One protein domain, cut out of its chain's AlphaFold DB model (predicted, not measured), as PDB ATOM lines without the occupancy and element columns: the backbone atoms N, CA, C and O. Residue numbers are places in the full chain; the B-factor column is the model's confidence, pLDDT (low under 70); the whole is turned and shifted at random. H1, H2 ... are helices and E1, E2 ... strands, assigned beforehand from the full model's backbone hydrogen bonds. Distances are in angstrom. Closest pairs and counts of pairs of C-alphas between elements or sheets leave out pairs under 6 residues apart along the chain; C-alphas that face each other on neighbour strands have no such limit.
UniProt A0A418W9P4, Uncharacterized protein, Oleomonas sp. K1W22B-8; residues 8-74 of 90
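AT A GLANCE: This is residues 8 to 74 of the 90 residues of an uncharacterized protein of Oleomonas sp. K1W22B-8 (UniProt A0A418W9P4). A small three-stranded sheet has two helices, H1 and H2, side by side over one face, and its other face is bare. H3 packs on residues 17 to 21 of H1, farther from the sheet. The printed part has 67 residues, with named elements in the order E1, H1, E2, E3, H2, H3, and its class is mixed, helices and strands. The sheet, E1 E2 E3, is mixed; the whole is compact and rounded, with a radius of gyration of the C-alphas of 11.0 A and spans of 27 by 26 by 17 A.

HOW THE PARTS SIT: E2, residues 32 to 37, is the inner strand. E1, residues 8 to 12, is parallel to it, with N 10 and O 34 2.8 A apart. E3, residues 42 to 46, is antiparallel to E2 and forms a hairpin with it; N 35 and O 44 are 2.9 A apart. H1, residues 17 to 28, lies over E1 and E2 at a height over the sheet of 8.8 A and runs along the strands. E1, H1 and E2 form a strand-helix-strand unit, two parallel neighbour strands with a helix between, whose crossover is right-handed. H2, residues 49 to 58, is on the same face, making two layers, helices on one face of a sheet. Residues 23 to 28 of H1 touch H2, closest at the C-alphas of Leu 27 and Ile 49, 6.1 A, at a shallow tilt of 27 degrees, opposite ways. H3, residues 61 to 70, is not on the sheet; it touches H1 through residues 17 to 21 of H1, closest at the C-alphas of Pro 17 and Leu 67, 5.3 A, at a steep tilt of 68 degrees, only just short of about perpendicular. Every O i to N i+4 pair is within hydrogen-bond range in H2 and H3, and 7 of 8 in H1.

IN THESE COORDINATES: E1 begins at C-alpha 8, (-24.280, 35.084, 19.676), and H3 ends at C-alpha 70, (-7.943, 24.199, 17.561). From first to last C-alpha, H1 measures 16.5 A, E2 16.4 A, H3 14.5 A, H2 14.3 A, E3 13.2 A and E1 12.4 A.

THE WHOLE: The C-alphas farthest apart are those of Asn 41 and Glu 74, 31.7 A. The printed part has no cut, and the five links between named elements are tight. The mean pLDDT of the printed part is 94.6, and no printed residue is under 70.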
ATOM      1  N   GLY A   8     -25.327  35.261  18.668       93.94
ATOM      2  CA  GLY A   8     -24.280  35.084  19.676       93.94
ATOM      3  C   GLY A   8     -23.685  36.395  20.169       93.94
ATOM      4  O   GLY A   8     -23.304  37.241  19.369       93.94
ATOM      5  N   LEU A   9     -23.523  36.535  21.483       95.62
ATOM      6  CA  LEU A   9     -22.675  37.562  22.085       95.62
ATOM      7  C   LEU A   9     -21.486  36.881  22.756       95.62
ATOM      8  O   LEU A   9     -21.671  36.032  23.624       95.62
ATOM      9  N   MET A  10     -20.280  37.279  22.370       95.44
ATOM     10  CA  MET A  10     -19.038  36.729  22.894       95.44
ATOM     11  C   MET A  10     -18.223  37.833  23.555       95.44
ATOM     12  O   MET A  10     -17.902  38.838  22.927       95.44
ATOM     13  N   ILE A  11     -17.863  37.627  24.817       97.00
ATOM     14  CA  ILE A  11     -16.919  38.482  25.539       97.00
ATOM     15  C   ILE A  11     -15.542  37.839  25.408       97.00
ATOM     16  O   ILE A  11     -15.374  36.656  25.709       97.00
ATOM     17  N   TRP A  12     -14.570  38.599  24.914       97.56
ATOM     18  CA  TRP A  12     -13.275  38.072  24.513       97.56
ATOM     19  C   TRP A  12     -12.123  38.958  24.968       97.56
ATOM     20  O   TRP A  12     -12.145  40.174  24.809       97.56
ATOM     21  N   ASP A  13     -11.087  38.322  25.497       94.62
ATOM     22  CA  ASP A  13      -9.859  38.927  26.021       94.62
ATOM     23  C   ASP A  13      -8.784  39.168  24.948       94.62
ATOM     24  O   ASP A  13      -7.639  39.490  25.257       94.62
ATOM     25  N   GLY A  14      -9.115  38.949  23.675       94.31
ATOM     26  CA  GLY A  14      -8.152  39.048  22.585       94.31
ATOM     27  C   GLY A  14      -7.226  37.838  22.439       94.31
ATOM     28  O   GLY A  14      -6.365  37.874  21.565       94.31
ATOM     29  N   LYS A  15      -7.373  36.788  23.263       94.62
ATOM     30  CA  LYS A  15      -6.425  35.664  23.324       94.62
ATOM     31  C   LYS A  15      -7.070  34.294  23.204       94.62
ATOM     32  O   LYS A  15      -6.454  33.407  22.635       94.62
ATOM     33  N   SER A  16      -8.286  34.091  23.715       96.25
ATOM     34  CA  SER A  16      -8.954  32.780  23.664       96.25
ATOM     35  C   SER A  16      -9.326  32.385  22.223       96.25
ATOM     36  O   SER A  16     -10.272  32.962  21.672       96.25
ATOM     37  N   PRO A  17      -8.677  31.376  21.603       96.00
ATOM     38  CA  PRO A  17      -9.031  30.967  20.245       96.00
ATOM     39  C   PRO A  17     -10.391  30.263  20.224       96.00
ATOM     40  O   PRO A  17     -11.149  30.407  19.274       96.00
ATOM     41  N   GLY A  18     -10.753  29.561  21.305       95.62
ATOM     42  CA  GLY A  18     -12.053  28.893  21.422       95.62
ATOM     43  C   GLY A  18     -13.230  29.872  21.396       95.62
ATOM     44  O   GLY A  18     -14.247  29.593  20.762       95.62
ATOM     45  N   THR A  19     -13.082  31.045  22.021       96.31
ATOM     46  CA  THR A  19     -14.109  32.097  21.979       96.31
ATOM     47  C   THR A  19     -14.284  32.640  20.561       96.31
ATOM     48  O   THR A  19     -15.415  32.793  20.104       96.31
ATOM     49  N   ALA A  20     -13.184  32.874  19.842       96.31
ATOM     50  CA  ALA A  20     -13.239  33.284  18.443       96.31
ATOM     51  C   ALA A  20     -13.830  32.176  17.547       96.31
ATOM     52  O   ALA A  20     -14.732  32.446  16.765       96.31
ATOM     53  N   LEU A  21     -13.434  30.910  17.704       95.69
ATOM     54  CA  LEU A  21     -13.991  29.797  16.920       95.69
ATOM     55  C   LEU A  21     -15.494  29.586  17.153       95.69
ATOM     56  O   LEU A  21     -16.205  29.158  16.246       95.69
ATOM     57  N   ASN A  22     -16.025  29.939  18.325       94.69
ATOM     58  CA  ASN A  22     -17.472  29.938  18.539       94.69
ATOM     59  C   ASN A  22     -18.207  30.953  17.650       94.69
ATOM     60  O   ASN A  22     -19.342  30.685  17.254       94.69
ATOM     61  N   VAL A  23     -17.569  32.071  17.288       95.75
ATOM     62  CA  VAL A  23     -18.101  33.007  16.285       95.75
ATOM     63  C   VAL A  23     -18.176  32.325  14.919       95.75
ATOM     64  O   VAL A  23     -19.245  32.315  14.316       95.75
ATOM     65  N   LEU A  24     -17.096  31.676  14.467       94.75
ATOM     66  CA  LEU A  24     -17.093  30.921  13.205       94.75
ATOM     67  C   LEU A  24     -18.208  29.866  13.161       94.75
ATOM     68  O   LEU A  24     -18.940  29.770  12.179       94.75
ATOM     69  N   ARG A  25     -18.379  29.096  14.239       93.50
ATOM     70  CA  ARG A  25     -19.413  28.052  14.337       93.50
ATOM     71  C   ARG A  25     -20.830  28.608  14.233       93.50
ATOM     72  O   ARG A  25     -21.678  27.981  13.605       93.50
ATOM     73  N   LEU A  26     -21.088  29.776  14.823       93.69
ATOM     74  CA  LEU A  26     -22.368  30.470  14.668       93.69
ATOM     75  C   LEU A  26     -22.592  30.907  13.221       93.69
ATOM     76  O   LEU A  26     -23.645  30.617  12.660       93.69
ATOM     77  N   LEU A  27     -21.591  31.528  12.596       93.62
ATOM     78  CA  LEU A  27     -21.691  31.990  11.210       93.62
ATOM     79  C   LEU A  27     -21.936  30.830  10.241       93.62
ATOM     80  O   LEU A  27     -22.784  30.934   9.359       93.62
ATOM     81  N   ARG A  28     -21.272  29.688  10.450       90.62
ATOM     82  CA  ARG A  28     -21.514  28.454   9.682       90.62
ATOM     83  C   ARG A  28     -22.917  27.885   9.877       90.62
ATOM     84  O   ARG A  28     -23.438  27.247   8.973       90.62
ATOM     85  N   ALA A  29     -23.531  28.121  11.033       91.25
ATOM     86  CA  ALA A  29     -24.927  27.786  11.293       91.25
ATOM     87  C   ALA A  29     -25.908  28.863  10.777       91.25
ATOM     88  O   ALA A  29     -27.084  28.828  11.127       91.25
ATOM     89  N   GLY A  30     -25.439  29.832   9.977       90.88
ATOM     90  CA  GLY A  30     -26.254  30.914   9.416       90.88
ATOM     91  C   GLY A  30     -26.600  32.025  10.412       90.88
ATOM     92  O   GLY A  30     -27.517  32.809  10.168       90.88
ATOM     93  N   LYS A  31     -25.898  32.096  11.548       93.62
ATOM     94  CA  LYS A  31     -26.236  32.980  12.673       93.62
ATOM     95  C   LYS A  31     -25.276  34.148  12.773       93.62
ATOM     96  O   LYS A  31     -24.098  34.044  12.447       93.62
ATOM     97  N   LYS A  32     -25.784  35.264  13.290       95.62
ATOM     98  CA  LYS A  32     -25.002  36.486  13.506       95.62
ATOM     99  C   LYS A  32     -24.351  36.463  14.881       95.62
ATOM    100  O   LYS A  32     -24.893  35.881  15.824       95.62
ATOM    101  N   ALA A  33     -23.215  37.136  15.009       97.38
ATOM    102  CA  ALA A  33     -22.503  37.223  16.274       97.38
ATOM    103  C   ALA A  33     -21.910  38.612  16.525       97.38
ATOM    104  O   ALA A  33     -21.581  39.341  15.593       97.38
ATOM    105  N   VAL A  34     -21.735  38.955  17.797       97.88
ATOM    106  CA  VAL A  34     -21.013  40.143  18.256       97.88
ATOM    107  C   VAL A  34     -19.869  39.688  19.155       97.88
ATOM    108  O   VAL A  34     -20.092  38.945  20.108       97.88
ATOM    109  N   LEU A  35     -18.651  40.137  18.863       98.00
ATOM    110  CA  LEU A  35     -17.461  39.890  19.675       98.00
ATOM    111  C   LEU A  35     -17.039  41.191  20.356       98.00
ATOM    112  O   LEU A  35     -16.585  42.129  19.698       98.00
ATOM    113  N   LEU A  36     -17.183  41.244  21.676       98.12
ATOM    114  CA  LEU A  36     -16.687  42.335  22.505       98.12
ATOM    115  C   LEU A  36     -15.253  42.019  22.922       98.12
ATOM    116  O   LEU A  36     -15.023  41.153  23.764       98.12
ATOM    117  N   ASN A  37     -14.289  42.721  22.331       96.94
ATOM    118  CA  ASN A  37     -12.895  42.643  22.740       96.94
ATOM    119  C   ASN A  37     -12.660  43.600  23.914       96.94
ATOM    120  O   ASN A  37     -12.517  44.809  23.716       96.94
ATOM    121  N   ILE A  38     -12.605  43.056  25.128       96.44
ATOM    122  CA  ILE A  38     -12.458  43.855  26.353       96.44
ATOM    123  C   ILE A  38     -11.065  44.475  26.479       96.44
ATOM    124  O   ILE A  38     -10.925  45.552  27.046       96.44
ATOM    125  N   SER A  39     -10.037  43.844  25.909       92.94
ATOM    126  CA  SER A  39      -8.663  44.353  25.965       92.94
ATOM    127  C   SER A  39      -8.438  45.551  25.049       92.94
ATOM    128  O   SER A  39      -7.546  46.354  25.304       92.94
ATOM    129  N   LYS A  40      -9.240  45.676  23.986       93.75
ATOM    130  CA  LYS A  40      -9.187  46.800  23.040       93.75
ATOM    131  C   LYS A  40     -10.368  47.763  23.176       93.75
ATOM    132  O   LYS A  40     -10.378  48.790  22.509       93.75
ATOM    133  N   ASN A  41     -11.346  47.442  24.025       95.25
ATOM    134  CA  ASN A  41     -12.618  48.155  24.154       95.25
ATOM    135  C   ASN A  41     -13.333  48.354  22.799       95.25
ATOM    136  O   ASN A  41     -13.803  49.441  22.471       95.25
ATOM    137  N   THR A  42     -13.385  47.296  21.985       96.75
ATOM    138  CA  THR A  42     -13.991  47.323  20.643       96.75
ATOM    139  C   THR A  42     -15.050  46.242  20.488       96.75
ATOM    140  O   THR A  42     -14.861  45.124  20.966       96.75
ATOM    141  N   ALA A  43     -16.108  46.530  19.731       97.50
ATOM    142  CA  ALA A  43     -17.111  45.551  19.322       97.50
ATOM    143  C   ALA A  43     -16.970  45.226  17.828       97.50
ATOM    144  O   ALA A  43     -16.904  46.133  17.003       97.50
ATOM    145  N   THR A  44     -16.940  43.939  17.479       97.94
ATOM    146  CA  THR A  44     -16.965  43.470  16.082       97.94
ATOM    147  C   THR A  44     -18.269  42.729  15.819       97.94
ATOM    148  O   THR A  44     -18.591  41.782  16.534       97.94
ATOM    149  N   ASN A  45     -19.014  43.159  14.801       98.06
ATOM    150  CA  ASN A  45     -20.252  42.513  14.373       98.06
ATOM    151  C   ASN A  45     -19.959  41.587  13.194       98.06
ATOM    152  O   ASN A  45     -19.402  42.034  12.197       98.06
ATOM    153  N   PHE A  46     -20.393  40.338  13.293       97.81
ATOM    154  CA  PHE A  46     -20.252  39.324  12.259       97.81
ATOM    155  C   PHE A  46     -21.628  38.960  11.706       97.81
ATOM    156  O   PHE A  46     -22.523  38.527  12.442       97.81
ATOM    157  N   LYS A  47     -21.792  39.153  10.403       95.81
ATOM    158  CA  LYS A  47     -23.001  38.856   9.635       95.81
ATOM    159  C   LYS A  47     -22.777  37.724   8.637       95.81
ATOM    160  O   LYS A  47     -23.752  37.064   8.289       95.81
ATOM    161  N   SER A  48     -21.541  37.506   8.193       94.25
ATOM    162  CA  SER A  48     -21.184  36.456   7.237       94.25
ATOM    163  C   SER A  48     -19.812  35.836   7.520       94.25
ATOM    164  O   SER A  48     -19.050  36.301   8.370       94.25
ATOM    165  N   ILE A  49     -19.490  34.773   6.779       93.81
ATOM    166  CA  ILE A  49     -18.154  34.164   6.779       93.81
ATOM    167  C   ILE A  49     -17.090  35.145   6.252       93.81
ATOM    168  O   ILE A  49     -15.954  35.092   6.713       93.81
ATOM    169  N   ASP A  50     -17.438  36.096   5.383       93.69
ATOM    170  CA  ASP A  50     -16.484  37.110   4.909       93.69
ATOM    171  C   ASP A  50     -16.021  38.038   6.039       93.69
ATOM    172  O   ASP A  50     -14.837  38.367   6.127       93.69
ATOM    173  N   ASP A  51     -16.921  38.407   6.959       96.25
ATOM    174  CA  ASP A  51     -16.555  39.175   8.157       96.25
ATOM    175  C   ASP A  51     -15.549  38.401   9.020       96.25
ATOM    176  O   ASP A  51     -14.603  38.976   9.562       96.25
ATOM    177  N   TRP A  52     -15.724  37.078   9.118       95.88
ATOM    178  CA  TRP A  52     -14.774  36.197   9.794       95.88
ATOM    179  C   TRP A  52     -13.420  36.164   9.084       95.88
ATOM    180  O   TRP A  52     -12.389  36.340   9.733       95.88
ATOM    181  N   THR A  53     -13.404  35.995   7.763       93.88
ATOM    182  CA  THR A  53     -12.170  35.999   6.968       93.88
ATOM    183  C   THR A  53     -11.406  37.313   7.138       93.88
ATOM    184  O   THR A  53     -10.200  37.293   7.387       93.88
ATOM    185  N   ASN A  54     -12.106  38.451   7.110       94.44
ATOM    186  CA  ASN A  54     -11.521  39.772   7.349       94.44
ATOM    187  C   ASN A  54     -10.959  39.912   8.770       94.44
ATOM    188  O   ASN A  54      -9.854  40.424   8.956       94.44
ATOM    189  N   PHE A  55     -11.685  39.423   9.776       95.69
ATOM    190  CA  PHE A  55     -11.218  39.405  11.161       95.69
ATOM    191  C   PHE A  55      -9.930  38.586  11.318       95.69
ATOM    192  O   PHE A  55      -8.941  39.098  11.844       95.69
ATOM    193  N   VAL A  56      -9.899  37.353  10.801       94.56
ATOM    194  CA  VAL A  56      -8.714  36.479  10.859       94.56
ATOM    195  C   VAL A  56      -7.544  37.096  10.090       94.56
ATOM    196  O   VAL A  56      -6.405  37.038  10.555       94.56
ATOM    197  N   ALA A  57      -7.804  37.755   8.956       92.69
ATOM    198  CA  ALA A  57      -6.799  38.493   8.191       92.69
ATOM    199  C   ALA A  57      -6.220  39.709   8.940       92.69
ATOM    200  O   ALA A  57      -5.120  40.151   8.599       92.69
ATOM    201  N   GLY A  58      -6.902  40.218   9.970       92.38
ATOM    202  CA  GLY A  58      -6.410  41.266  10.868       92.38
ATOM    203  C   GLY A  58      -5.679  40.754  12.118       92.38
ATOM    204  O   GLY A  58      -5.011  41.534  12.794       92.38
ATOM    205  N   CYS A  59      -5.777  39.461  12.443       93.44
ATOM    206  CA  CYS A  59      -5.097  38.871  13.600       93.44
ATOM    207  C   CYS A  59      -3.593  38.688  13.365       93.44
ATOM    208  O   CYS A  59      -3.155  38.521  12.227       93.44
ATOM    209  N   ASP A  60      -2.790  38.656  14.429       94.38
ATOM    210  CA  ASP A  60      -1.373  38.307  14.315       94.38
ATOM    211  C   ASP A  60      -1.160  36.827  13.936       94.38
ATOM    212  O   ASP A  60      -2.086  36.012  13.920       94.38
ATOM    213  N   ARG A  61       0.077  36.487  13.557       94.19
ATOM    214  CA  ARG A  61       0.425  35.157  13.042       94.19
ATOM    215  C   ARG A  61       0.255  34.060  14.093       94.19
ATOM    216  O   ARG A  61      -0.207  32.978  13.739       94.19
ATOM    217  N   ASP A  62       0.639  34.329  15.336       95.81
ATOM    218  CA  ASP A  62       0.585  33.334  16.405       95.81
ATOM    219  C   ASP A  62      -0.865  32.992  16.736       95.81
ATOM    220  O   ASP A  62      -1.227  31.819  16.760       95.81
ATOM    221  N   PHE A  63      -1.733  33.997  16.839       95.06
ATOM    222  CA  PHE A  63      -3.153  33.771  17.064       95.06
ATOM    223  C   PHE A  63      -3.825  33.029  15.900       95.06
ATOM    224  O   PHE A  63      -4.666  32.159  16.121       95.06
ATOM    225  N   ARG A  64      -3.442  33.310  14.644       94.62
ATOM    226  CA  ARG A  64      -3.938  32.535  13.489       94.62
ATOM    227  C   ARG A  64      -3.527  31.065  13.555       94.62
ATOM    228  O   ARG A  64      -4.337  30.215  13.196       94.62
ATOM    229  N   ARG A  65      -2.301  30.768  13.999       94.50
ATOM    230  CA  ARG A  65      -1.846  29.386  14.213       94.50
ATOM    231  C   ARG A  65      -2.660  28.720  15.322       94.50
ATOM    232  O   ARG A  65      -3.186  27.638  15.114       94.50
ATOM    233  N   ASP A  66      -2.869  29.406  16.441       96.06
ATOM    234  CA  ASP A  66      -3.659  28.867  17.554       96.06
ATOM    235  C   ASP A  66      -5.125  28.597  17.165       96.06
ATOM    236  O   ASP A  66      -5.749  27.665  17.682       96.06
ATOM    237  N   LEU A  67      -5.693  29.402  16.258       95.50
ATOM    238  CA  LEU A  67      -7.004  29.137  15.660       95.50
ATOM    239  C   LEU A  67      -6.984  27.877  14.789       95.50
ATOM    240  O   LEU A  67      -7.891  27.060  14.916       95.50
ATOM    241  N   GLN A  68      -5.971  27.721  13.932       92.88
ATOM    242  CA  GLN A  68      -5.804  26.546  13.070       92.88
ATOM    243  C   GLN A  68      -5.687  25.260  13.880       92.88
ATOM    244  O   GLN A  68      -6.420  24.311  13.621       92.88
ATOM    245  N   ASP A  69      -4.829  25.258  14.899       94.38
ATOM    246  CA  ASP A  69      -4.538  24.079  15.718       94.38
ATOM    247  C   ASP A  69      -5.757  23.600  16.529       94.38
ATOM    248  O   ASP A  69      -5.819  22.446  16.953       94.38
ATOM    249  N   ARG A  70      -6.731  24.487  16.773       94.62
ATOM    250  CA  ARG A  70      -7.943  24.199  17.561       94.62
ATOM    251  C   ARG A  70      -9.220  24.081  16.732       94.62
ATOM    252  O   ARG A  70     -10.246  23.669  17.280       94.62
ATOM    253  N   ALA A  71      -9.190  24.491  15.470       92.00
ATOM    254  CA  ALA A  71     -10.306  24.312  14.556       92.00
ATOM    255  C   ALA A  71     -10.423  22.836  14.169       92.00
ATOM    256  O   ALA A  71      -9.422  22.131  14.038       92.00
ATOM    257  N   LEU A  72     -11.648  22.367  13.950       88.62
ATOM    258  CA  LEU A  72     -11.823  21.084  13.274       88.62
ATOM    259  C   LEU A  72     -11.383  21.232  11.801       88.62
ATOM    260  O   LEU A  72     -11.560  22.312  11.225       88.62
ATOM    261  N   PRO A  73     -10.826  20.193  11.156       83.12
ATOM    262  CA  PRO A  73     -10.358  20.291   9.770       83.12
ATOM    263  C   PRO A  73     -11.425  20.838   8.804       83.12
ATOM    264  O   PRO A  73     -11.154  21.720   7.989       83.12
ATOM    265  N   GLU A  74     -12.672  20.394   8.952       84.75
ATOM    266  CA  GLU A  74     -13.815  20.860   8.167       84.75
ATOM    267  C   GLU A  74     -14.198  22.322   8.441       84.75
ATOM    268  O   GLU A  74     -14.808  22.974   7.586       84.75
TER     269      GLU A  74